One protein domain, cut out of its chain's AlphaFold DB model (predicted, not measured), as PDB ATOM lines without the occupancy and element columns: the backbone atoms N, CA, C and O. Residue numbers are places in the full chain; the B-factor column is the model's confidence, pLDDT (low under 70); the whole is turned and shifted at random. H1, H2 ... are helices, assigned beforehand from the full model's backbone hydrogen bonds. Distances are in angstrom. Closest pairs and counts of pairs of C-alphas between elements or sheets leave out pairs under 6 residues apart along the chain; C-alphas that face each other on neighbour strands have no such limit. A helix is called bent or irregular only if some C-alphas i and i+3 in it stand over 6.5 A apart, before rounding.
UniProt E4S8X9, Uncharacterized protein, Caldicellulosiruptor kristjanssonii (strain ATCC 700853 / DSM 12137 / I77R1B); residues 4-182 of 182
ATOM      1  N   GLY A   4       8.736  30.894   5.163       77.44
ATOM      2  CA  GLY A   4       7.319  31.241   5.009       77.44
ATOM      3  C   GLY A   4       6.689  30.743   3.700       77.44
ATOM      4  O   GLY A   4       5.518  30.378   3.687       77.44
ATOM      5  N   TYR A   5       7.456  30.664   2.605       81.12
ATOM      6  CA  TYR A   5       6.956  30.129   1.331       81.12
ATOM      7  C   TYR A   5       6.742  28.611   1.403       81.12
ATOM      8  O   TYR A   5       5.770  28.095   0.859       81.12
ATOM      9  N   MET A   6       7.630  27.903   2.112       88.81
ATOM     10  CA  MET A   6       7.510  26.456   2.321       88.81
ATOM     11  C   MET A   6       6.287  26.105   3.171       88.81
ATOM     12  O   MET A   6       5.588  25.140   2.868       88.81
ATOM     13  N   LEU A   7       6.008  26.906   4.202       92.50
ATOM     14  CA  LEU A   7       4.826  26.738   5.041       92.50
ATOM     15  C   LEU A   7       3.529  26.985   4.257       92.50
ATOM     16  O   LEU A   7       2.616  26.168   4.330       92.50
ATOM     17  N   GLU A   8       3.447  28.070   3.483       94.31
ATOM     18  CA  GLU A   8       2.243  28.377   2.697       94.31
ATOM     19  C   GLU A   8       1.939  27.283   1.668       94.31
ATOM     20  O   GLU A   8       0.792  26.854   1.535       94.31
ATOM     21  N   HIS A   9       2.978  26.797   0.979       95.31
ATOM     22  CA  HIS A   9       2.855  25.671   0.059       95.31
ATOM     23  C   HIS A   9       2.325  24.428   0.779       95.31
ATOM     24  O   HIS A   9       1.378  23.810   0.301       95.31
ATOM     25  N   ALA A  10       2.891  24.086   1.941       96.00
ATOM     26  CA  ALA A  10       2.451  22.931   2.718       96.00
ATOM     27  C   ALA A  10       0.987  23.056   3.168       96.00
ATOM     28  O   ALA A  10       0.238  22.091   3.058       96.00
ATOM     29  N   ILE A  11       0.559  24.237   3.627       97.81
ATOM     30  CA  ILE A  11      -0.838  24.501   4.009       97.81
ATOM     31  C   ILE A  11      -1.776  24.268   2.822       97.81
ATOM     32  O   ILE A  11      -2.793  23.594   2.974       97.81
ATOM     33  N   ASN A  12      -1.448  24.811   1.646       97.44
ATOM     34  CA  ASN A  12      -2.278  24.665   0.451       97.44
ATOM     35  C   ASN A  12      -2.328  23.212  -0.045       97.44
ATOM     36  O   ASN A  12      -3.409  22.684  -0.289       97.44
ATOM     37  N   GLU A  13      -1.175  22.544  -0.113       97.81
ATOM     38  CA  GLU A  13      -1.073  21.137  -0.506       97.81
ATOM     39  C   GLU A  13      -1.908  20.247   0.422       97.81
ATOM     40  O   GLU A  13      -2.738  19.468  -0.043       97.81
ATOM     41  N   ILE A  14      -1.759  20.414   1.740       98.25
ATOM     42  CA  ILE A  14      -2.535  19.658   2.726       98.25
ATOM     43  C   ILE A  14      -4.031  19.950   2.579       98.25
ATOM     44  O   ILE A  14      -4.840  19.025   2.591       98.25
ATOM     45  N   ALA A  15      -4.411  21.220   2.434       98.38
ATOM     46  CA  ALA A  15      -5.799  21.626   2.262       98.38
ATOM     47  C   ALA A  15      -6.452  20.970   1.036       98.38
ATOM     48  O   ALA A  15      -7.583  20.490   1.124       98.38
ATOM     49  N   PHE A  16      -5.732  20.914  -0.084       97.94
ATOM     50  CA  PHE A  16      -6.171  20.217  -1.286       97.94
ATOM     51  C   PHE A  16      -6.291  18.704  -1.055       97.94
ATOM     52  O   PHE A  16      -7.326  18.119  -1.373       97.94
ATOM     53  N   GLU A  17      -5.271  18.072  -0.462       98.00
ATOM     54  CA  GLU A  17      -5.266  16.632  -0.169       98.00
ATOM     55  C   GLU A  17      -6.435  16.223   0.743       98.00
ATOM     56  O   GLU A  17      -7.061  15.192   0.498       98.00
ATOM     57  N   LEU A  18      -6.777  17.035   1.754       97.81
ATOM     58  CA  LEU A  18      -7.901  16.775   2.665       97.81
ATOM     59  C   LEU A  18      -9.226  16.574   1.923       97.81
ATOM     60  O   LEU A  18     -10.013  15.699   2.293       97.81
ATOM     61  N   VAL A  19      -9.456  17.355   0.870       97.44
ATOM     62  CA  VAL A  19     -10.677  17.285   0.060       97.44
ATOM     63  C   VAL A  19     -10.546  16.224  -1.030       97.44
ATOM     64  O   VAL A  19     -11.398  15.345  -1.152       97.44
ATOM     65  N   ASN A  20      -9.460  16.267  -1.805       96.44
ATOM     66  CA  ASN A  20      -9.261  15.410  -2.973       96.44
ATOM     67  C   ASN A  20      -9.211  13.919  -2.602       96.44
ATOM     68  O   ASN A  20      -9.783  13.075  -3.293       96.44
ATOM     69  N   GLU A  21      -8.576  13.581  -1.477       95.44
ATOM     70  CA  GLU A  21      -8.522  12.207  -0.964       95.44
ATOM     71  C   GLU A  21      -9.794  11.807  -0.191       95.44
ATOM     72  O   GLU A  21      -9.850  10.715   0.381       95.44
ATOM     73  N   LYS A  22     -10.821  12.672  -0.169       94.31
ATOM     74  CA  LYS A  22     -12.083  12.493   0.569       94.31
ATOM     75  C   LYS A  22     -11.857  12.220   2.058       94.31
ATOM     76  O   LYS A  22     -12.582  11.442   2.683       94.31
ATOM     77  N   ILE A  23     -10.828  12.848   2.632       95.00
ATOM     78  CA  ILE A  23     -10.565  12.773   4.071       95.00
ATOM     79  C   ILE A  23     -11.637  13.568   4.801       95.00
ATOM     80  O   ILE A  23     -12.163  13.059   5.784       95.00
ATOM     81  N   LEU A  24     -11.995  14.756   4.301       96.19
ATOM     82  CA  LEU A  24     -13.042  15.620   4.845       96.19
ATOM     83  C   LEU A  24     -13.941  16.160   3.726       96.19
ATOM     84  O   LEU A  24     -13.440  16.596   2.692       96.19
ATOM     85  N   ASP A  25     -15.253  16.179   3.960       95.19
ATOM     86  CA  ASP A  25     -16.215  16.926   3.139       95.19
ATOM     87  C   ASP A  25     -16.429  18.370   3.654       95.19
ATOM     88  O   ASP A  25     -15.973  18.726   4.745       95.19
ATOM     89  N   GLU A  26     -17.124  19.232   2.892       95.88
ATOM     90  CA  GLU A  26     -17.353  20.634   3.298       95.88
ATOM     91  C   GLU A  26     -18.042  20.744   4.673       95.88
ATOM     92  O   GLU A  26     -17.710  21.611   5.489       95.88
ATOM     93  N   ASN A  27     -19.004  19.870   4.961       95.44
ATOM     94  CA  ASN A  27     -19.766  19.899   6.204       95.44
ATOM     95  C   ASN A  27     -18.899  19.499   7.406       95.44
ATOM     96  O   ASN A  27     -18.992  20.109   8.473       95.44
ATOM     97  N   GLU A  28     -18.039  18.500   7.248       96.56
ATOM     98  CA  GLU A  28     -17.058  18.101   8.252       96.56
ATOM     99  C   GLU A  28     -15.997  19.180   8.461       96.56
ATOM    100  O   GLU A  28     -15.687  19.481   9.614       96.56
ATOM    101  N   ILE A  29     -15.512  19.825   7.393       98.12
ATOM    102  CA  ILE A  29     -14.586  20.965   7.480       98.12
ATOM    103  C   ILE A  29     -15.216  22.101   8.289       98.12
ATOM    104  O   ILE A  29     -14.603  22.597   9.233       98.12
ATOM    105  N   ASN A  30     -16.456  22.488   7.976       97.81
ATOM    106  CA  ASN A  30     -17.162  23.551   8.696       97.81
ATOM    107  C   ASN A  30     -17.358  23.215  10.182       97.81
ATOM    108  O   ASN A  30     -17.202  24.086  11.040       97.81
ATOM    109  N   LYS A  31     -17.664  21.955  10.508       97.88
ATOM    110  CA  LYS A  31     -17.812  21.512  11.900       97.88
ATOM    111  C   LYS A  31     -16.479  21.484  12.641       97.88
ATOM    112  O   LYS A  31     -16.420  21.974  13.765       97.88
ATOM    113  N   LEU A  32     -15.417  20.969  12.019       98.00
ATOM    114  CA  LEU A  32     -14.072  20.973  12.599       98.00
ATOM    115  C   LEU A  32     -13.575  22.395  12.847       98.00
ATOM    116  O   LEU A  32     -13.083  22.665  13.937       98.00
ATOM    117  N   LEU A  33     -13.768  23.305  11.886       98.06
ATOM    118  CA  LEU A  33     -13.486  24.733  12.056       98.06
ATOM    119  C   LEU A  33     -14.256  25.313  13.243       98.06
ATOM    120  O   LEU A  33     -13.663  25.974  14.084       98.06
ATOM    121  N   GLY A  34     -15.558  25.036  13.346       98.12
ATOM    122  CA  GLY A  34     -16.377  25.514  14.461       98.12
ATOM    123  C   GLY A  34     -15.856  25.056  15.826       98.12
ATOM    124  O   GLY A  34     -15.700  25.879  16.726       98.12
ATOM    125  N   VAL A  35     -15.549  23.762  15.976       98.19
ATOM    126  CA  VAL A  35     -15.017  23.206  17.233       98.19
ATOM    127  C   VAL A  35     -13.613  23.744  17.521       98.19
ATOM    128  O   VAL A  35     -13.320  24.117  18.651       98.19
ATOM    129  N   LEU A  36     -12.746  23.845  16.513       97.88
ATOM    130  CA  LEU A  36     -11.390  24.375  16.671       97.88
ATOM    131  C   LEU A  36     -11.394  25.838  17.134       97.88
ATOM    132  O   LEU A  36     -10.675  26.190  18.075       97.88
ATOM    133  N   SER A  37     -12.241  26.664  16.517       95.75
ATOM    134  CA  SER A  37     -12.368  28.082  16.844       95.75
ATOM    135  C   SER A  37     -12.917  28.296  18.254       95.75
ATOM    136  O   SER A  37     -12.355  29.108  18.995       95.75
ATOM    137  N   ASN A  38     -13.972  27.557  18.627       96.62
ATOM    138  CA  ASN A  38     -14.724  27.770  19.869       96.62
ATOM    139  C   ASN A  38     -14.164  26.997  21.071       96.62
ATOM    140  O   ASN A  38     -14.010  27.570  22.147       96.62
ATOM    141  N   ASP A  39     -13.850  25.714  20.886       96.31
ATOM    142  CA  ASP A  39     -13.519  24.776  21.967       96.31
ATOM    143  C   ASP A  39     -12.029  24.383  21.977       96.31
ATOM    144  O   ASP A  39     -11.518  23.835  22.958       96.31
ATOM    145  N   GLY A  40     -11.300  24.686  20.898       95.75
ATOM    146  CA  GLY A  40      -9.854  24.518  20.798       95.75
ATOM    147  C   GLY A  40      -9.392  23.182  20.209       95.75
ATOM    148  O   GLY A  40     -10.166  22.340  19.753       95.75
ATOM    149  N   VAL A  41      -8.069  22.997  20.205       96.88
ATOM    150  CA  VAL A  41      -7.376  21.921  19.473       96.88
ATOM    151  C   VAL A  41      -7.763  20.527  19.966       96.88
ATOM    152  O   VAL A  41      -8.070  19.650  19.159       96.88
ATOM    153  N   TYR A  42      -7.772  20.308  21.282       95.50
ATOM    154  CA  TYR A  42      -8.084  18.987  21.829       95.50
ATOM    155  C   TYR A  42      -9.557  18.613  21.613       95.50
ATOM    156  O   TYR A  42      -9.858  17.474  21.261       95.50
ATOM    157  N   ALA A  43     -10.476  19.574  21.756       96.56
ATOM    158  CA  ALA A  43     -11.889  19.359  21.460       96.56
ATOM    159  C   ALA A  43     -12.100  19.000  19.981       96.56
ATOM    160  O   ALA A  43     -12.824  18.051  19.681       96.56
ATOM    161  N   MET A  44     -11.402  19.689  19.070       97.38
ATOM    162  CA  MET A  44     -11.412  19.369  17.641       97.38
ATOM    163  C   MET A  44     -10.922  17.940  17.384       97.38
ATOM    164  O   MET A  44     -11.580  17.197  16.658       97.38
ATOM    165  N   TRP A  45      -9.827  17.520  18.022       95.88
ATOM    166  CA  TRP A  45      -9.303  16.162  17.874       95.88
ATOM    167  C   TRP A  45     -10.284  15.088  18.364       95.88
ATOM    168  O   TRP A  45     -10.547  14.113  17.661       95.88
ATOM    169  N   VAL A  46     -10.877  15.279  19.546       93.50
ATOM    170  CA  VAL A  46     -11.889  14.355  20.090       93.50
ATOM    171  C   VAL A  46     -13.124  14.303  19.190       93.50
ATOM    172  O   VAL A  46     -13.662  13.224  18.940       93.50
ATOM    173  N   TYR A  47     -13.554  15.448  18.661       94.69
ATOM    174  CA  TYR A  47     -14.644  15.515  17.696       94.69
ATOM    175  C   TYR A  47     -14.305  14.754  16.403       94.69
ATOM    176  O   TYR A  47     -15.134  13.990  15.909       94.69
ATOM    177  N   ALA A  48     -13.088  14.913  15.872       94.31
ATOM    178  CA  ALA A  48     -12.629  14.201  14.682       94.31
ATOM    179  C   ALA A  48     -12.650  12.679  14.896       94.31
ATOM    180  O   ALA A  48     -13.176  11.953  14.052       94.31
ATOM    181  N   LEU A  49     -12.160  12.211  16.051       90.38
ATOM    182  CA  LEU A  49     -12.192  10.798  16.441       90.38
ATOM    183  C   LEU A  49     -13.613  10.220  16.478       90.38
ATOM    184  O   LEU A  49     -13.817   9.080  16.076       90.38
ATOM    185  N   ASP A  50     -14.588  10.988  16.964       88.38
ATOM    186  CA  ASP A  50     -15.980  10.536  17.078       88.38
ATOM    187  C   ASP A  50     -16.743  10.589  15.743       88.38
ATOM    188  O   ASP A  50     -17.623   9.764  15.484       88.38
ATOM    189  N   LYS A  51     -16.452  11.584  14.892       87.62
ATOM    190  CA  LYS A  51     -17.276  11.883  13.709       87.62
ATOM    191  C   LYS A  51     -16.719  11.391  12.385       87.62
ATOM    192  O   LYS A  51     -17.532  11.051  11.525       87.62
ATOM    193  N   LEU A  52     -15.398  11.362  12.203       83.62
ATOM    194  CA  LEU A  52     -14.808  10.959  10.920       83.62
ATOM    195  C   LEU A  52     -14.851   9.451  10.717       83.62
ATOM    196  O   LEU A  52     -15.086   9.002   9.597       83.62
ATOM    197  N   ASP A  53     -14.748   8.703  11.809       71.88
ATOM    198  CA  ASP A  53     -14.960   7.263  11.844       71.88
ATOM    199  C   ASP A  53     -16.162   6.964  12.748       71.88
ATOM    200  O   ASP A  53     -16.065   6.389  13.835       71.88
ATOM    201  N   LYS A  54     -17.344   7.396  12.280       57.03
ATOM    202  CA  LYS A  54     -18.622   6.922  12.814       57.03
ATOM    203  C   LYS A  54     -18.621   5.398  12.717       57.03
ATOM    204  O   LYS A  54     -18.818   4.864  11.633       57.03
ATOM    205  N   ILE A  55     -18.536   4.742  13.873       47.66
ATOM    206  CA  ILE A  55     -18.816   3.316  14.101       47.66
ATOM    207  C   ILE A  55     -17.583   2.406  13.962       47.66
ATOM    208  O   ILE A  55     -17.031   2.197  12.891       47.66
ATOM    209  N   ASN A  56     -17.267   1.779  15.100       48.84
ATOM    210  CA  ASN A  56     -16.226   0.793  15.373       48.84
ATOM    211  C   ASN A  56     -14.781   1.276  15.248       48.84
ATOM    212  O   ASN A  56     -14.235   1.489  14.176       48.84
ATOM    213  N   TRP A  57     -14.131   1.281  16.411       59.25
ATOM    214  CA  TRP A  57     -12.691   1.261  16.626       59.25
ATOM    215  C   TRP A  57     -12.079  -0.029  16.028       59.25
ATOM    216  O   TRP A  57     -11.384  -0.762  16.738       59.25
ATOM    217  N   ASP A  58     -12.343  -0.357  14.756       59.88
ATOM    218  CA  ASP A  58     -11.644  -1.416  14.022       59.88
ATOM    219  C   ASP A  58     -10.267  -0.883  13.642       59.88
ATOM    220  O   ASP A  58      -9.914  -0.672  12.486       59.88
ATOM    221  N   PHE A  59      -9.470  -0.627  14.678       69.88
ATOM    222  CA  PHE A  59      -8.044  -0.508  14.504       69.88
ATOM    223  C   PHE A  59      -7.587  -1.861  13.989       69.88
ATOM    224  O   PHE A  59      -7.508  -2.863  14.712       69.88
ATOM    225  N   HIS A  60      -7.350  -1.899  12.690       69.94
ATOM    226  CA  HIS A  60      -6.838  -3.076  12.054       69.94
ATOM    227  C   HIS A  60      -5.465  -3.409  12.647       69.94
ATOM    228  O   HIS A  60      -4.639  -2.547  12.933       69.94
ATOM    229  N   ALA A  61      -5.208  -4.704  12.800       73.56
ATOM    230  CA  ALA A  61      -3.881  -5.226  13.118       73.56
ATOM    231  C   ALA A  61      -2.864  -4.977  11.984       73.56
ATOM    232  O   ALA A  61      -1.685  -5.273  12.130       73.56
ATOM    233  N   ASP A  62      -3.324  -4.501  10.830       81.88
ATOM    234  CA  ASP A  62      -2.509  -4.253   9.653       81.88
ATOM    235  C   ASP A  62      -2.260  -2.750   9.513       81.88
ATOM    236  O   ASP A  62      -3.202  -1.965   9.385       81.88
ATOM    237  N   LYS A  63      -0.980  -2.368   9.508       82.19
ATOM    238  CA  LYS A  63      -0.536  -0.978   9.378       82.19
ATOM    239  C   LYS A  63      -1.020  -0.336   8.077       82.19
ATOM    240  O   LYS A  63      -1.378   0.837   8.092       82.19
ATOM    241  N   ASN A  64      -1.050  -1.080   6.972       85.25
ATOM    242  CA  ASN A  64      -1.479  -0.532   5.684       85.25
ATOM    243  C   ASN A  64      -2.968  -0.201   5.718       85.25
ATOM    244  O   ASN A  64      -3.361   0.892   5.333       85.25
ATOM    245  N   LYS A  65      -3.772  -1.085   6.313       86.25
ATOM    246  CA  LYS A  65      -5.203  -0.828   6.487       86.25
ATOM    247  C   LYS A  65      -5.469   0.343   7.425       86.25
ATOM    248  O   LYS A  65      -6.413   1.080   7.195       86.25
ATOM    249  N   LEU A  66      -4.644   0.543   8.459       86.19
ATOM    250  CA  LEU A  66      -4.756   1.728   9.317       86.19
ATOM    251  C   LEU A  66      -4.545   3.023   8.524       86.19
ATOM    252  O   LEU A  66      -5.284   3.970   8.753       86.19
ATOM    253  N   LYS A  67      -3.602   3.064   7.571       89.19
ATOM    254  CA  LYS A  67      -3.377   4.248   6.716       89.19
ATOM    255  C   LYS A  67      -4.582   4.593   5.842       89.19
ATOM    256  O   LYS A  67      -4.745   5.748   5.468       89.19
ATOM    257  N   ASP A  68      -5.426   3.615   5.526       87.88
ATOM    258  CA  ASP A  68      -6.609   3.834   4.696       87.88
ATOM    259  C   ASP A  68      -7.781   4.464   5.464       87.88
ATOM    260  O   ASP A  68      -8.662   5.073   4.849       87.88
ATOM    261  N   VAL A  69      -7.766   4.368   6.796       88.62
ATOM    262  CA  VAL A  69      -8.792   4.916   7.690       88.62
ATOM    263  C   VAL A  69      -8.672   6.444   7.773       88.62
ATOM    264  O   VAL A  69      -7.578   7.003   7.890       88.62
ATOM    265  N   ARG A  70      -9.817   7.138   7.744       91.75
ATOM    266  CA  ARG A  70      -9.892   8.601   7.593       91.75
ATOM    267  C   ARG A  70      -9.174   9.346   8.710       91.75
ATOM    268  O   ARG A  70      -8.440  10.288   8.416       91.75
ATOM    269  N   ILE A  71      -9.318   8.910   9.966       92.19
ATOM    270  CA  ILE A  71      -8.634   9.572  11.082       92.19
ATOM    271  C   ILE A  71      -7.108   9.495  10.970       92.19
ATOM    272  O   ILE A  71      -6.413  10.449  11.314       92.19
ATOM    273  N   PHE A  72      -6.568   8.390  10.453       92.69
ATOM    274  CA  PHE A  72      -5.126   8.234  10.277       92.69
ATOM    275  C   PHE A  72      -4.611   9.025   9.083       92.69
ATOM    276  O   PHE A  72      -3.546   9.623   9.194       92.69
ATOM    277  N   LYS A  73      -5.389   9.136   8.001       94.44
ATOM    278  CA  LYS A  73      -5.082  10.072   6.909       94.44
ATOM    279  C   LYS A  73      -5.051  11.514   7.399       94.44
ATOM    280  O   LYS A  73      -4.110  12.243   7.101       94.44
ATOM    281  N   LEU A  74      -6.032  11.921   8.208       95.88
ATOM    282  CA  LEU A  74      -6.030  13.244   8.831       95.88
ATOM    283  C   LEU A  74      -4.779  13.445   9.695       95.88
ATOM    284  O   LEU A  74      -4.121  14.479   9.605       95.88
ATOM    285  N   LEU A  75      -4.423  12.446  10.502       95.38
ATOM    286  CA  LEU A  75      -3.252  12.507  11.368       95.38
ATOM    287  C   LEU A  75      -1.933  12.537  10.584       95.38
ATOM    288  O   LEU A  75      -0.998  13.223  10.988       95.38
ATOM    289  N   GLU A  76      -1.863  11.858   9.439       96.12
ATOM    290  CA  GLU A  76      -0.750  11.968   8.498       96.12
ATOM    291  C   GLU A  76      -0.606  13.410   8.003       96.12
ATOM    292  O   GLU A  76       0.489  13.974   8.056       96.12
ATOM    293  N   LYS A  77      -1.708  14.047   7.590       97.06
ATOM    294  CA  LYS A  77      -1.697  15.451   7.159       97.06
ATOM    295  C   LYS A  77      -1.273  16.389   8.294       97.06
ATOM    296  O   LYS A  77      -0.435  17.264   8.092       97.06
ATOM    297  N   ILE A  78      -1.767  16.149   9.508       96.69
ATOM    298  CA  ILE A  78      -1.349  16.873  10.716       96.69
ATOM    299  C   ILE A  78       0.149  16.676  10.990       96.69
ATOM    300  O   ILE A  78       0.827  17.640  11.324       96.69
ATOM    301  N   SER A  79       0.703  15.480  10.772       95.62
ATOM    302  CA  SER A  79       2.145  15.234  10.920       95.62
ATOM    303  C   SER A  79       2.991  15.992   9.896       95.62
ATOM    304  O   SER A  79       4.098  16.425  10.214       95.62
ATOM    305  N   LYS A  80       2.474  16.212   8.677       94.69
ATOM    306  CA  LYS A  80       3.134  17.079   7.689       94.69
ATOM    307  C   LYS A  80       3.185  18.527   8.190       94.69
ATOM    308  O   LYS A  80       4.221  19.167   8.030       94.69
ATOM    309  N   LEU A  81       2.111  19.005   8.820       93.69
ATOM    310  CA  LEU A  81       2.036  20.352   9.392       93.69
ATOM    311  C   LEU A  81       2.901  20.508  10.655       93.69
ATOM    312  O   LEU A  81       3.580  21.518  10.815       93.69
ATOM    313  N   ASP A  82       2.960  19.484  11.512       93.69
ATOM    314  CA  ASP A  82       3.774  19.483  12.738       93.69
ATOM    315  C   ASP A  82       5.277  19.676  12.470       93.69
ATOM    316  O   ASP A  82       6.011  20.162  13.332       93.69
ATOM    317  N   LYS A  83       5.751  19.393  11.248       92.00
ATOM    318  CA  LYS A  83       7.138  19.675  10.835       92.00
ATOM    319  C   LYS A  83       7.541  21.144  11.022       92.00
ATOM    320  O   LYS A  83       8.734  21.435  11.164       92.00
ATOM    321  N   PHE A  84       6.562  22.046  11.013       92.12
ATOM    322  CA  PHE A  84       6.741  23.482  11.199       92.12
ATOM    323  C   PHE A  84       6.506  23.940  12.644       92.12
ATOM    324  O   PHE A  84       6.808  25.086  12.950       92.12
ATOM    325  N   ILE A  85       6.006  23.064  13.523       89.75
ATOM    326  CA  ILE A  85       5.593  23.397  14.893       89.75
ATOM    327  C   ILE A  85       6.557  22.753  15.889       89.75
ATOM    328  O   ILE A  85       7.453  23.420  16.394       89.75
ATOM    329  N   THR A  86       6.410  21.448  16.151       85.50
ATOM    330  CA  THR A  86       7.200  20.751  17.179       85.50
ATOM    331  C   THR A  86       8.159  19.713  16.606       85.50
ATOM    332  O   THR A  86       9.183  19.431  17.226       85.50
ATOM    333  N   ARG A  87       7.859  19.154  15.423       86.06
ATOM    334  CA  ARG A  87       8.566  18.002  14.824       86.06
ATOM    335  C   ARG A  87       8.566  16.759  15.722       86.06
ATOM    336  O   ARG A  87       9.497  15.958  15.660       86.06
ATOM    337  N   THR A  88       7.547  16.602  16.564       85.44
ATOM    338  CA  THR A  88       7.450  15.494  17.529       85.44
ATOM    339  C   THR A  88       6.473  14.402  17.097       85.44
ATOM    340  O   THR A  88       6.548  13.281  17.607       85.44
ATOM    341  N   LEU A  89       5.578  14.677  16.141       89.38
ATOM    342  CA  LEU A  89       4.616  13.696  15.649       89.38
ATOM    343  C   LEU A  89       5.260  12.717  14.657       89.38
ATOM    344  O   LEU A  89       5.214  12.883  13.439       89.38
ATOM    345  N   GLU A  90       5.810  11.628  15.188       92.00
ATOM    346  CA  GLU A  90       6.306  10.496  14.401       92.00
ATOM    347  C   GLU A  90       5.156   9.578  13.938       92.00
ATOM    348  O   GLU A  90       4.876   8.540  14.546       92.00
ATOM    349  N   TYR A  91       4.484   9.945  12.841       92.50
ATOM    350  CA  TYR A  91       3.309   9.224  12.321       92.50
ATOM    351  C   TYR A  91       3.544   7.716  12.110       92.50
ATOM    352  O   TYR A  91       2.739   6.890  12.542       92.50
ATOM    353  N   ASP A  92       4.669   7.327  11.504       91.50
ATOM    354  CA  ASP A  92       4.966   5.915  11.235       91.50
ATOM    355  C   ASP A  92       5.197   5.086  12.502       91.50
ATOM    356  O   ASP A  92       4.801   3.915  12.538       91.50
ATOM    357  N   ASN A  93       5.820   5.684  13.524       93.06
ATOM    358  CA  ASN A  93       6.039   5.063  14.829       93.06
ATOM    359  C   ASN A  93       4.713   4.932  15.586       93.06
ATOM    360  O   ASN A  93       4.412   3.882  16.153       93.06
ATOM    361  N   LEU A  94       3.872   5.969  15.539       92.69
ATOM    362  CA  LEU A  94       2.533   5.914  16.113       92.69
ATOM    363  C   LEU A  94       1.705   4.789  15.481       92.69
ATOM    364  O   LEU A  94       1.131   3.979  16.207       92.69
ATOM    365  N   LEU A  95       1.677   4.695  14.149       91.88
ATOM    366  CA  LEU A  95       0.979   3.620  13.442       91.88
ATOM    367  C   LEU A  95       1.463   2.231  13.867       91.88
ATOM    368  O   LEU A  95       0.641   1.334  14.059       91.88
ATOM    369  N   GLU A  96       2.773   2.052  14.039       92.38
ATOM    370  CA  GLU A  96       3.343   0.785  14.502       92.38
ATOM    371  C   GLU A  96       2.846   0.438  15.911       92.38
ATOM    372  O   GLU A  96       2.329  -0.654  16.147       92.38
ATOM    373  N   GLN A  97       2.896   1.399  16.837       93.38
ATOM    374  CA  GLN A  97       2.413   1.209  18.207       93.38
ATOM    375  C   GLN A  97       0.923   0.854  18.241       93.38
ATOM    376  O   GLN A  97       0.517  -0.075  18.944       93.38
ATOM    377  N   ILE A  98       0.099   1.558  17.462       92.50
ATOM    378  CA  ILE A  98      -1.342   1.306  17.402       92.50
ATOM    379  C   ILE A  98      -1.647  -0.051  16.758       92.50
ATOM    380  O   ILE A  98      -2.505  -0.781  17.262       92.50
ATOM    381  N   SER A  99      -0.925  -0.425  15.701       91.69
ATOM    382  CA  SER A  99      -1.022  -1.737  15.056       91.69
ATOM    383  C   SER A  99      -0.697  -2.869  16.034       91.69
ATOM    384  O   SER A  99      -1.505  -3.786  16.212       91.69
ATOM    385  N   CYS A 100       0.424  -2.775  16.758       92.50
ATOM    386  CA  CYS A 100       0.816  -3.755  17.773       92.50
ATOM    387  C   CYS A 100      -0.221  -3.896  18.892       92.50
ATOM    388  O   CYS A 100      -0.580  -5.014  19.263       92.50
ATOM    389  N   LEU A 101      -0.728  -2.782  19.429       93.38
ATOM    390  CA  LEU A 101      -1.758  -2.819  20.473       93.38
ATOM    391  C   LEU A 101      -3.063  -3.427  19.951       93.38
ATOM    392  O   LEU A 101      -3.735  -4.170  20.661       93.38
ATOM    393  N   SER A 102      -3.394  -3.178  18.688       91.19
ATOM    394  CA  SER A 102      -4.598  -3.726  18.065       91.19
ATOM    395  C   SER A 102      -4.483  -5.222  17.775       91.19
ATOM    396  O   SER A 102      -5.460  -5.940  17.966       91.19
ATOM    397  N   LYS A 103      -3.290  -5.722  17.421       92.12
ATOM    398  CA  LYS A 103      -2.994  -7.168  17.372       92.12
ATOM    399  C   LYS A 103      -3.225  -7.826  18.730       92.12
ATOM    400  O   LYS A 103      -3.986  -8.782  18.813       92.12
ATOM    401  N   LYS A 104      -2.654  -7.255  19.798       93.81
ATOM    402  CA  LYS A 104      -2.830  -7.762  21.170       93.81
ATOM    403  C   LYS A 104      -4.303  -7.827  21.578       93.81
ATOM    404  O   LYS A 104      -4.731  -8.815  22.158       93.81
ATOM    405  N   ILE A 105      -5.093  -6.800  21.253       91.81
ATOM    406  CA  ILE A 105      -6.536  -6.791  21.543       91.81
ATOM    407  C   ILE A 105      -7.253  -7.930  20.807       91.81
ATOM    408  O   ILE A 105      -8.050  -8.632  21.426       91.81
ATOM    409  N   LYS A 106      -6.935  -8.161  19.525       91.44
ATOM    410  CA  LYS A 106      -7.511  -9.272  18.748       91.44
ATOM    411  C   LYS A 106      -7.156 -10.636  19.341       91.44
ATOM    412  O   LYS A 106      -8.045 -11.460  19.516       91.44
ATOM    413  N   GLU A 107      -5.899 -10.846  19.729       92.81
ATOM    414  CA  GLU A 107      -5.466 -12.083  20.396       92.81
ATOM    415  C   GLU A 107      -6.213 -12.319  21.719       92.81
ATOM    416  O   GLU A 107      -6.582 -13.450  22.041       92.81
ATOM    417  N   ILE A 108      -6.455 -11.260  22.500       93.06
ATOM    418  CA  ILE A 108      -7.236 -11.354  23.740       93.06
ATOM    419  C   ILE A 108      -8.698 -11.707  23.433       93.06
ATOM    420  O   ILE A 108      -9.271 -12.564  24.104       93.06
ATOM    421  N   ASP A 109      -9.295 -11.100  22.406       91.31
ATOM    422  CA  ASP A 109     -10.666 -11.406  21.987       91.31
ATOM    423  C   ASP A 109     -10.830 -12.855  21.515       91.31
ATOM    424  O   ASP A 109     -11.805 -13.518  21.880       91.31
ATOM    425  N   GLU A 110      -9.857 -13.382  20.771       91.75
ATOM    426  CA  GLU A 110      -9.822 -14.786  20.355       91.75
ATOM    427  C   GLU A 110      -9.737 -15.732  21.560       91.75
ATOM    428  O   GLU A 110     -10.504 -16.695  21.640       91.75
ATOM    429  N   LYS A 111      -8.876 -15.426  22.544       92.38
ATOM    430  CA  LYS A 111      -8.765 -16.193  23.798       92.38
ATOM    431  C   LYS A 111     -10.069 -16.186  24.590       92.38
ATOM    432  O   LYS A 111     -10.552 -17.244  24.990       92.38
ATOM    433  N   ILE A 112     -10.680 -15.013  24.772       90.38
ATOM    434  CA  ILE A 112     -11.983 -14.878  25.441       90.38
ATOM    435  C   ILE A 112     -13.051 -15.690  24.692       90.38
ATOM    436  O   ILE A 112     -13.869 -16.368  25.317       90.38
ATOM    437  N   GLY A 113     -13.055 -15.635  23.357       89.69
ATOM    438  CA  GLY A 113     -13.981 -16.386  22.511       89.69
ATOM    439  C   GLY A 113     -13.816 -17.903  22.620       89.69
ATOM    440  O   GLY A 113     -14.821 -18.615  22.651       89.69
ATOM    441  N   ALA A 114     -12.579 -18.401  22.706       89.19
ATOM    442  CA  ALA A 114     -12.281 -19.818  22.914       89.19
ATOM    443  C   ALA A 114     -12.758 -20.297  24.295       89.19
ATOM    444  O   ALA A 114     -13.508 -21.269  24.377       89.19
ATOM    445  N   LEU A 115     -12.428 -19.557  25.359       87.62
ATOM    446  CA  LEU A 115     -12.813 -19.896  26.734       87.62
ATOM    447  C   LEU A 115     -14.335 -19.946  26.929       87.62
ATOM    448  O   LEU A 115     -14.839 -20.833  27.613       87.62
ATOM    449  N   LYS A 116     -15.091 -19.048  26.282       86.12
ATOM    450  CA  LYS A 116     -16.567 -19.032  26.351       86.12
ATOM    451  C   LYS A 116     -17.238 -20.268  25.743       86.12
ATOM    452  O   LYS A 116     -18.386 -20.552  26.080       86.12
ATOM    453  N   LYS A 117     -16.576 -20.978  24.822       83.06
ATOM    454  CA  LYS A 117     -17.142 -22.175  24.173       83.06
ATOM    455  C   LYS A 117     -17.088 -23.410  25.074       83.06
ATOM    456  O   LYS A 117     -17.822 -24.366  24.835       83.06
ATOM    457  N   GLU A 118     -16.261 -23.392  26.112       74.94
ATOM    458  CA  GLU A 118     -16.036 -24.534  26.989       74.94
ATOM    459  C   GLU A 118     -16.824 -24.350  28.306       74.94
ATOM    460  O   GLU A 118     -16.567 -23.434  29.080       74.94
ATOM    461  N   LYS A 119     -17.827 -25.205  28.562       59.03
ATOM    462  CA  LYS A 119     -18.793 -25.082  29.677       59.03
ATOM    463  C   LYS A 119     -18.215 -25.492  31.052       59.03
ATOM    464  O   LYS A 119     -18.631 -26.509  31.600       59.03
ATOM    465  N   GLU A 120     -17.288 -24.723  31.626       65.75
ATOM    466  CA  GLU A 120     -16.741 -24.979  32.977       65.75
ATOM    467  C   GLU A 120     -16.662 -23.713  33.851       65.75
ATOM    468  O   GLU A 120     -16.127 -22.690  33.430       65.75
ATOM    469  N   ASN A 121     -17.097 -23.806  35.118       61.97
ATOM    470  CA  ASN A 121     -17.127 -22.685  36.077       61.97
ATOM    471  C   ASN A 121     -15.747 -22.051  36.368       61.97
ATOM    472  O   ASN A 121     -15.680 -20.870  36.691       61.97
ATOM    473  N   LYS A 122     -14.634 -22.791  36.219       64.50
ATOM    474  CA  LYS A 122     -13.267 -22.246  36.386       64.50
ATOM    475  C   LYS A 122     -12.890 -21.200  35.326       64.50
ATOM    476  O   LYS A 122     -11.975 -20.417  35.553       64.50
ATOM    477  N   LYS A 123     -13.594 -21.157  34.189       75.69
ATOM    478  CA  LYS A 123     -13.280 -20.255  33.069       75.69
ATOM    479  C   LYS A 123     -13.878 -18.863  33.241       75.69
ATOM    480  O   LYS A 123     -13.423 -17.930  32.590       75.69
ATOM    481  N   GLU A 124     -14.843 -18.685  34.146       80.94
ATOM    482  CA  GLU A 124     -15.424 -17.363  34.414       80.94
ATOM    483  C   GLU A 124     -14.406 -16.388  35.014       80.94
ATOM    484  O   GLU A 124     -14.362 -15.220  34.626       80.94
ATOM    485  N   GLU A 125     -13.568 -16.858  35.938       84.88
ATOM    486  CA  GLU A 125     -12.504 -16.046  36.539       84.88
ATOM    487  C   GLU A 125     -11.425 -15.693  35.510       84.88
ATOM    488  O   GLU A 125     -10.987 -14.546  35.439       84.88
ATOM    489  N   GLU A 126     -11.053 -16.648  34.657       87.88
ATOM    490  CA  GLU A 126     -10.066 -16.442  33.597       87.88
ATOM    491  C   GLU A 126     -10.561 -15.448  32.533       87.88
ATOM    492  O   GLU A 126      -9.831 -14.539  32.136       87.88
ATOM    493  N   ILE A 127     -11.832 -15.540  32.127       88.31
ATOM    494  CA  ILE A 127     -12.454 -14.573  31.212       88.31
ATOM    495  C   ILE A 127     -12.426 -13.161  31.810       88.31
ATOM    496  O   ILE A 127     -12.087 -12.214  31.100       88.31
ATOM    497  N   LYS A 128     -12.737 -13.006  33.105       90.31
ATOM    498  CA  LYS A 128     -12.673 -11.700  33.786       90.31
ATOM    499  C   LYS A 128     -11.255 -11.123  33.774       90.31
ATOM    500  O   LYS A 128     -11.091  -9.933  33.516       90.31
ATOM    501  N   GLN A 129     -10.230 -11.949  33.999       92.81
ATOM    502  CA  GLN A 129      -8.828 -11.511  33.926       92.81
ATOM    503  C   GLN A 129      -8.459 -11.011  32.525       92.81
ATOM    504  O   GLN A 129      -7.909  -9.918  32.384       92.81
ATOM    505  N   TRP A 130      -8.825 -11.754  31.478       93.56
ATOM    506  CA  TRP A 130      -8.579 -11.330  30.097       93.56
ATOM    507  C   TRP A 130      -9.353 -10.065  29.712       93.56
ATOM    508  O   TRP A 130      -8.832  -9.237  28.971       93.56
ATOM    509  N   GLN A 131     -10.565  -9.866  30.240       92.94
ATOM    510  CA  GLN A 131     -11.319  -8.623  30.047       92.94
ATOM    511  C   GLN A 131     -10.618  -7.416  30.682       92.94
ATOM    512  O   GLN A 131     -10.513  -6.371  30.043       92.94
ATOM    513  N   ILE A 132     -10.092  -7.568  31.901       95.00
ATOM    514  CA  ILE A 132      -9.304  -6.522  32.569       95.00
ATOM    515  C   ILE A 132      -8.044  -6.202  31.756       95.00
ATOM    516  O   ILE A 132      -7.701  -5.034  31.570       95.00
ATOM    517  N   GLU A 133      -7.352  -7.225  31.255       95.19
ATOM    518  CA  GLU A 133      -6.166  -7.028  30.423       95.19
ATOM    519  C   GLU A 133      -6.510  -6.317  29.109       95.19
ATOM    520  O   GLU A 133      -5.836  -5.356  28.732       95.19
ATOM    521  N   LYS A 134      -7.613  -6.702  28.457       93.12
ATOM    522  CA  LYS A 134      -8.122  -6.013  27.266       93.12
ATOM    523  C   LYS A 134      -8.341  -4.527  27.539       93.12
ATOM    524  O   LYS A 134      -7.865  -3.690  26.775       93.12
ATOM    525  N   GLU A 135      -9.019  -4.191  28.634       93.44
ATOM    526  CA  GLU A 135      -9.312  -2.802  28.991       93.44
ATOM    527  C   GLU A 135      -8.032  -1.981  29.214       93.44
ATOM    528  O   GLU A 135      -7.938  -0.833  28.763       93.44
ATOM    529  N   LYS A 136      -7.007  -2.569  29.849       95.38
ATOM    530  CA  LYS A 136      -5.693  -1.927  30.011       95.38
ATOM    531  C   LYS A 136      -5.039  -1.632  28.663       95.38
ATOM    532  O   LYS A 136      -4.603  -0.500  28.446       95.38
ATOM    533  N   VAL A 137      -5.003  -2.612  27.759       94.38
ATOM    534  CA  VAL A 137      -4.398  -2.457  26.424       94.38
ATOM    535  C   VAL A 137      -5.164  -1.424  25.593       94.38
ATOM    536  O   VAL A 137      -4.562  -0.578  24.931       94.38
ATOM    537  N   GLU A 138      -6.496  -1.410  25.666       91.75
ATOM    538  CA  GLU A 138      -7.312  -0.386  25.010       91.75
ATOM    539  C   GLU A 138      -7.046   1.019  25.560       91.75
ATOM    540  O   GLU A 138      -6.957   1.983  24.792       91.75
ATOM    541  N   LYS A 139      -6.898   1.150  26.883       92.56
ATOM    542  CA  LYS A 139      -6.553   2.421  27.527       92.56
ATOM    543  C   LYS A 139      -5.166   2.896  27.107       92.56
ATOM    544  O   LYS A 139      -4.995   4.085  26.841       92.56
ATOM    545  N   GLU A 140      -4.197   1.990  27.001       94.75
ATOM    546  CA  GLU A 140      -2.867   2.298  26.476       94.75
ATOM    547  C   GLU A 140      -2.946   2.786  25.024       94.75
ATOM    548  O   GLU A 140      -2.404   3.846  24.707       94.75
ATOM    549  N   ARG A 141      -3.693   2.087  24.161       92.75
ATOM    550  CA  ARG A 141      -3.893   2.481  22.758       92.75
ATOM    551  C   ARG A 141      -4.500   3.877  22.640       92.75
ATOM    552  O   ARG A 141      -3.980   4.703  21.893       92.75
ATOM    553  N   ARG A 142      -5.545   4.174  23.424       91.38
ATOM    554  CA  ARG A 142      -6.148   5.520  23.501       91.38
ATOM    555  C   ARG A 142      -5.138   6.571  23.955       91.38
ATOM    556  O   ARG A 142      -5.060   7.641  23.363       91.38
ATOM    557  N   LYS A 143      -4.334   6.258  24.976       93.56
ATOM    558  CA  LYS A 143      -3.290   7.164  25.471       93.56
ATOM    559  C   LYS A 143      -2.258   7.475  24.389       93.56
ATOM    560  O   LYS A 143      -1.889   8.632  24.241       93.56
ATOM    561  N   LYS A 144      -1.807   6.471  23.630       94.00
ATOM    562  CA  LYS A 144      -0.864   6.664  22.518       94.00
ATOM    563  C   LYS A 144      -1.446   7.553  21.427       94.00
ATOM    564  O   LYS A 144      -0.781   8.489  21.004       94.00
ATOM    565  N   LEU A 145      -2.691   7.295  21.039       92.00
ATOM    566  CA  LEU A 145      -3.386   8.047  19.998       92.00
ATOM    567  C   LEU A 145      -3.581   9.528  20.368       92.00
ATOM    568  O   LEU A 145      -3.415  10.399  19.525       92.00
ATOM    569  N   ASN A 146      -3.876   9.814  21.638       93.50
ATOM    570  CA  ASN A 146      -4.108  11.180  22.115       93.50
ATOM    571  C   ASN A 146      -2.835  11.913  22.549       93.50
ATOM    572  O   ASN A 146      -2.897  13.111  22.812       93.50
ATOM    573  N   LYS A 147      -1.696  11.216  22.647       94.12
ATOM    574  CA  LYS A 147      -0.476  11.751  23.259       94.12
ATOM    575  C   LYS A 147      -0.032  13.067  22.621       94.12
ATOM    576  O   LYS A 147       0.174  14.026  23.343       94.12
ATOM    577  N   TYR A 148       0.046  13.124  21.293       95.12
ATOM    578  CA  TYR A 148       0.489  14.328  20.588       95.12
ATOM    579  C   TYR A 148      -0.341  15.570  20.946       95.12
ATOM    580  O   TYR A 148       0.213  16.618  21.248       95.12
ATOM    581  N   PHE A 149      -1.670  15.450  20.979       95.31
ATOM    582  CA  PHE A 149      -2.543  16.581  21.294       95.31
ATOM    583  C   PHE A 149      -2.520  16.967  22.778       95.31
ATOM    584  O   PHE A 149      -2.781  18.123  23.100       95.31
ATOM    585  N   LEU A 150      -2.206  16.023  23.671       93.12
ATOM    586  CA  LEU A 150      -1.944  16.321  25.082       93.12
ATOM    587  C   LEU A 150      -0.611  17.062  25.239       93.12
ATOM    588  O   LEU A 150      -0.578  18.109  25.874       93.12
ATOM    589  N   ASP A 151       0.444  16.578  24.586       92.69
ATOM    590  CA  ASP A 151       1.772  17.197  24.619       92.69
ATOM    591  C   ASP A 151       1.741  18.612  23.992       92.69
ATOM    592  O   ASP A 151       2.397  19.528  24.487       92.69
ATOM    593  N   LEU A 152       0.931  18.832  22.944       93.12
ATOM    594  CA  LEU A 152       0.648  20.173  22.419       93.12
ATOM    595  C   LEU A 152      -0.027  21.061  23.466       93.12
ATOM    596  O   LEU A 152       0.349  22.219  23.605       93.12
ATOM    597  N   ALA A 153      -1.022  20.544  24.191       90.81
ATOM    598  CA  ALA A 153      -1.756  21.318  25.191       90.81
ATOM    599  C   ALA A 153      -0.880  21.747  26.380       90.81
ATOM    600  O   ALA A 153      -1.152  22.782  26.989       90.81
ATOM    601  N   ASP A 154       0.191  21.004  26.664       91.44
ATOM    602  CA  ASP A 154       1.170  21.344  27.698       91.44
ATOM    603  C   ASP A 154       2.072  22.537  27.307       91.44
ATOM    604  O   ASP A 154       2.718  23.131  28.173       91.44
ATOM    605  N   ASN A 155       2.107  22.936  26.027       94.44
ATOM    606  CA  ASN A 155       2.845  24.107  25.550       94.44
ATOM    607  C   ASN A 155       1.924  25.087  24.803       94.44
ATOM    608  O   ASN A 155       1.572  24.884  23.643       94.44
ATOM    609  N   LEU A 156       1.594  26.202  25.459       94.75
ATOM    610  CA  LEU A 156       0.663  27.200  24.930       94.75
ATOM    611  C   LEU A 156       1.093  27.796  23.579       94.75
ATOM    612  O   LEU A 156       0.241  28.022  22.726       94.75
ATOM    613  N   GLU A 157       2.386  28.049  23.370       95.56
ATOM    614  CA  GLU A 157       2.891  28.626  22.118       95.56
ATOM    615  C   GLU A 157       2.674  27.659  20.949       95.56
ATOM    616  O   GLU A 157       2.043  28.017  19.954       95.56
ATOM    617  N   ASN A 158       3.090  26.401  21.114       95.31
ATOM    618  CA  ASN A 158       2.888  25.353  20.112       95.31
ATOM    619  C   ASN A 158       1.399  25.086  19.862       95.31
ATOM    620  O   ASN A 158       0.993  24.870  18.721       95.31
ATOM    621  N   LEU A 159       0.582  25.112  20.917       96.38
ATOM    622  CA  LEU A 159      -0.864  24.923  20.835       96.38
ATOM    623  C   LEU A 159      -1.534  26.014  19.995       96.38
ATOM    624  O   LEU A 159      -2.336  25.708  19.110       96.38
ATOM    625  N   LEU A 160      -1.226  27.282  20.284       96.69
ATOM    626  CA  LEU A 160      -1.788  28.426  19.570       96.69
ATOM    627  C   LEU A 160      -1.306  28.454  18.123       96.69
ATOM    628  O   LEU A 160      -2.110  28.692  17.223       96.69
ATOM    629  N   TYR A 161      -0.034  28.132  17.895       96.25
ATOM    630  CA  TYR A 161       0.509  28.072  16.548       96.25
ATOM    631  C   TYR A 161      -0.113  26.934  15.730       96.25
ATOM    632  O   TYR A 161      -0.551  27.154  14.603       96.25
ATOM    633  N   PHE A 162      -0.270  25.735  16.310       97.56
ATOM    634  CA  PHE A 162      -1.020  24.651  15.670       97.56
ATOM    635  C   PHE A 162      -2.444  25.086  15.321       97.56
ATOM    636  O   PHE A 162      -2.896  24.839  14.203       97.56
ATOM    637  N   LYS A 163      -3.145  25.731  16.265       97.75
ATOM    638  CA  LYS A 163      -4.509  26.218  16.049       97.75
ATOM    639  C   LYS A 163      -4.565  27.139  14.830       97.75
ATOM    640  O   LYS A 163      -5.334  26.857  13.920       97.75
ATOM    641  N   GLU A 164      -3.720  28.165  14.779       97.44
ATOM    642  CA  GLU A 164      -3.684  29.126  13.670       97.44
ATOM    643  C   GLU A 164      -3.399  28.445  12.320       97.44
ATOM    644  O   GLU A 164      -4.117  28.650  11.337       97.44
ATOM    645  N   LEU A 165      -2.381  27.579  12.272       97.44
ATOM    646  CA  LEU A 165      -2.005  26.882  11.043       97.44
ATOM    647  C   LEU A 165      -3.094  25.927  10.555       97.44
ATOM    648  O   LEU A 165      -3.363  25.840   9.352       97.44
ATOM    649  N   PHE A 166      -3.721  25.201  11.477       98.25
ATOM    650  CA  PHE A 166      -4.732  24.218  11.126       98.25
ATOM    651  C   PHE A 166      -6.069  24.883  10.776       98.25
ATOM    652  O   PHE A 166      -6.719  24.454   9.825       98.25
ATOM    653  N   GLU A 167      -6.439  25.987  11.434       98.31
ATOM    654  CA  GLU A 167      -7.563  26.836  11.016       98.31
ATOM    655  C   GLU A 167      -7.371  27.334   9.583       98.31
ATOM    656  O   GLU A 167      -8.263  27.174   8.748       98.31
ATOM    657  N   LYS A 168      -6.186  27.867   9.259       98.31
ATOM    658  CA  LYS A 168      -5.873  28.323   7.901       98.31
ATOM    659  C   LYS A 168      -5.945  27.186   6.879       98.31
ATOM    660  O   LYS A 168      -6.556  27.350   5.824       98.31
ATOM    661  N   THR A 169      -5.392  26.024   7.220       98.56
ATOM    662  CA  THR A 169      -5.481  24.802   6.402       98.56
ATOM    663  C   THR A 169      -6.934  24.417   6.122       98.56
ATOM    664  O   THR A 169      -7.307  24.187   4.973       98.56
ATOM    665  N   LEU A 170      -7.786  24.396   7.148       98.56
ATOM    666  CA  LEU A 170      -9.196  24.048   7.000       98.56
ATOM    667  C   LEU A 170      -9.989  25.109   6.216       98.56
ATOM    668  O   LEU A 170     -10.889  24.761   5.453       98.56
ATOM    669  N   ILE A 171      -9.650  26.396   6.343       98.44
ATOM    670  CA  ILE A 171     -10.240  27.464   5.521       98.44
ATOM    671  C   ILE A 171      -9.916  27.238   4.040       98.44
ATOM    672  O   ILE A 171     -10.813  27.337   3.201       98.44
ATOM    673  N   TYR A 172      -8.666  26.905   3.710       98.44
ATOM    674  CA  TYR A 172      -8.267  26.585   2.336       98.44
ATOM    675  C   TYR A 172      -8.949  25.311   1.837       98.44
ATOM    676  O   TYR A 172      -9.449  25.291   0.715       98.44
ATOM    677  N   ALA A 173      -9.066  24.289   2.688       98.50
ATOM    678  CA  ALA A 173      -9.768  23.058   2.341       98.50
ATOM    679  C   ALA A 173     -11.235  23.353   2.005       98.50
ATOM    680  O   ALA A 173     -11.755  22.863   1.010       98.50
ATOM    681  N   ARG A 174     -11.894  24.243   2.757       98.00
ATOM    682  CA  ARG A 174     -13.260  24.684   2.444       98.00
ATOM    683  C   ARG A 174     -13.363  25.356   1.072       98.00
ATOM    684  O   ARG A 174     -14.340  25.126   0.367       98.00
ATOM    685  N   TYR A 175     -12.386  26.180   0.684       97.62
ATOM    686  CA  TYR A 175     -12.360  26.767  -0.662       97.62
ATOM    687  C   TYR A 175     -12.195  25.699  -1.748       97.62
ATOM    688  O   TYR A 175     -12.904  25.753  -2.749       97.62
ATOM    689  N   HIS A 176     -11.319  24.710  -1.536       97.25
ATOM    690  CA  HIS A 176     -11.173  23.580  -2.455       97.25
ATOM    691  C   HIS A 176     -12.450  22.744  -2.565       97.25
ATOM    692  O   HIS A 176     -12.830  22.392  -3.674       97.25
ATOM    693  N   ALA A 177     -13.127  22.463  -1.447       96.94
ATOM    694  CA  ALA A 177     -14.376  21.704  -1.436       96.94
ATOM    695  C   ALA A 177     -15.467  22.397  -2.262       96.94
ATOM    696  O   ALA A 177     -16.047  21.773  -3.141       96.94
ATOM    697  N   ARG A 178     -15.659  23.708  -2.067       94.75
ATOM    698  CA  ARG A 178     -16.629  24.496  -2.845       94.75
ATOM    699  C   ARG A 178     -16.322  24.505  -4.335       94.75
ATOM    700  O   ARG A 178     -17.215  24.310  -5.141       94.75
ATOM    701  N   ALA A 179     -15.051  24.676  -4.691       93.62
ATOM    702  CA  ALA A 179     -14.628  24.687  -6.088       93.62
ATOM    703  C   ALA A 179     -14.762  23.320  -6.790       93.62
ATOM    704  O   ALA A 179     -14.631  23.265  -8.006       93.62
ATOM    705  N   MET A 180     -14.956  22.222  -6.047       87.25
ATOM    706  CA  MET A 180     -15.220  20.889  -6.605       87.25
ATOM    707  C   MET A 180     -16.718  20.572  -6.732       87.25
ATOM    708  O   MET A 180     -17.061  19.576  -7.369       87.25
ATOM    709  N   GLU A 181     -17.593  21.354  -6.093       75.38
ATOM    710  CA  GLU A 181     -19.053  21.224  -6.216       75.38
ATOM    711  C   GLU A 181     -19.623  22.030  -7.400       75.38
ATOM    712  O   GLU A 181     -20.716  21.705  -7.870       75.38
ATOM    713  N   ASP A 182     -18.872  23.030  -7.880       54.16
ATOM    714  CA  ASP A 182     -19.132  23.810  -9.104       54.16
ATOM    715  C   ASP A 182     -18.698  23.062 -10.385       54.16
ATOM    716  O   ASP A 182     -19.433  23.150 -11.400       54.16
TER     717      ASP A 182
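Overview. This is residues 4 to 182 of the 182 residues of an uncharacterized protein of Caldicellulosiruptor kristjanssonii (strain ATCC 700853 / DSM 12137 / I77R1B) (UniProt E4S8X9). A long helical hairpin, H6 and H7 side by side, reaches out from a head of shorter helices gathered along H8, which runs across the hairpin's base. In the head H1 and H2 pack on H8, while H3 and H5 lie where head and hairpin meet; the small H4 packs on H6, and residues 117 to 122 stick out at the hairpin's tip. The printed part has 179 residues with eight named helices, H1 to H8 in chain order, and no named strand; the class is all helix. It is only just loose, close to compact, with a radius of gyration of the C-alphas of 19.3 A, and elongated, spanning 66 by 39 by 28 A.

Along the chain. The longest helix, H7, is residues 123 to 153, 43.9 A from first to last C-alpha. It is irregular, with C-alphas 145 and 148 7.4 A apart, and has a kink of 51 degrees near residue 146. Before it comes H6, residues 91 to 117, 39.3 A; after it H8, residues 156 to 181, 37.3 A, ending at C-alpha 181 (-19.053, 21.224, -6.216). H1, residues 4 to 20, 24.3 A, begins at C-alpha 4 (7.319, 31.241, 5.009). H2 is residues 26 to 39, H3 residues 41 to 51, H4 residues 63 to 68 and H5 residues 70 to 82.

Arrangement. H6 and H7 form a hairpin and touch, the closest C-alphas being those of Ile 112 and Ile 127, 5.8 A apart, at a shallow tilt of 16 degrees. H4 touches residues 95 to 99 of H6 alone, about perpendicular at 74 degrees, closest at the C-alphas of Lys 63 and Ser 99, 5.7 A. H7 touches H3 with residues 149 to 153 alone, closest at the C-alphas of Tyr 42 and Phe 149, 6.1 A. H7 and H8 touch only at the corner, and only just, with 3 pairs of C-alphas within 8 A; the closest are those of Leu 152 and Leu 159, 5.2 A. H8 touches H1 with residues 165 to 177 alone, at a steep tilt of 50 degrees, closest at the C-alphas of Ala 15 and Ala 173, 4.2 A. H2 touches H8 at a shallow tilt of 22 degrees, opposite ways, closest at the C-alphas of Glu 26 and Ala 177, 5.7 A. H5 touches H1 at a shallow tilt of 6 degrees, opposite ways, closest at the C-alphas of Ile 14 and Lys 77, 6.2 A. H6 and H8 are apart. Every O i to N i+4 pair is within hydrogen-bond range in H2, H3, H4, H5 and H8; H1 has 12 of 13, H6 22 of 23 and H7 25 of 27.

Size, cuts and confidence. The C-alphas farthest apart, those of Tyr 5 and Glu 120, are 67.8 A apart. The printed part has no cut. The link H3 to H4, 11 residues, is long. Mean pLDDT of the printed part is 90.5; residues 54 to 60, 119 to 122 and 182 are under 70.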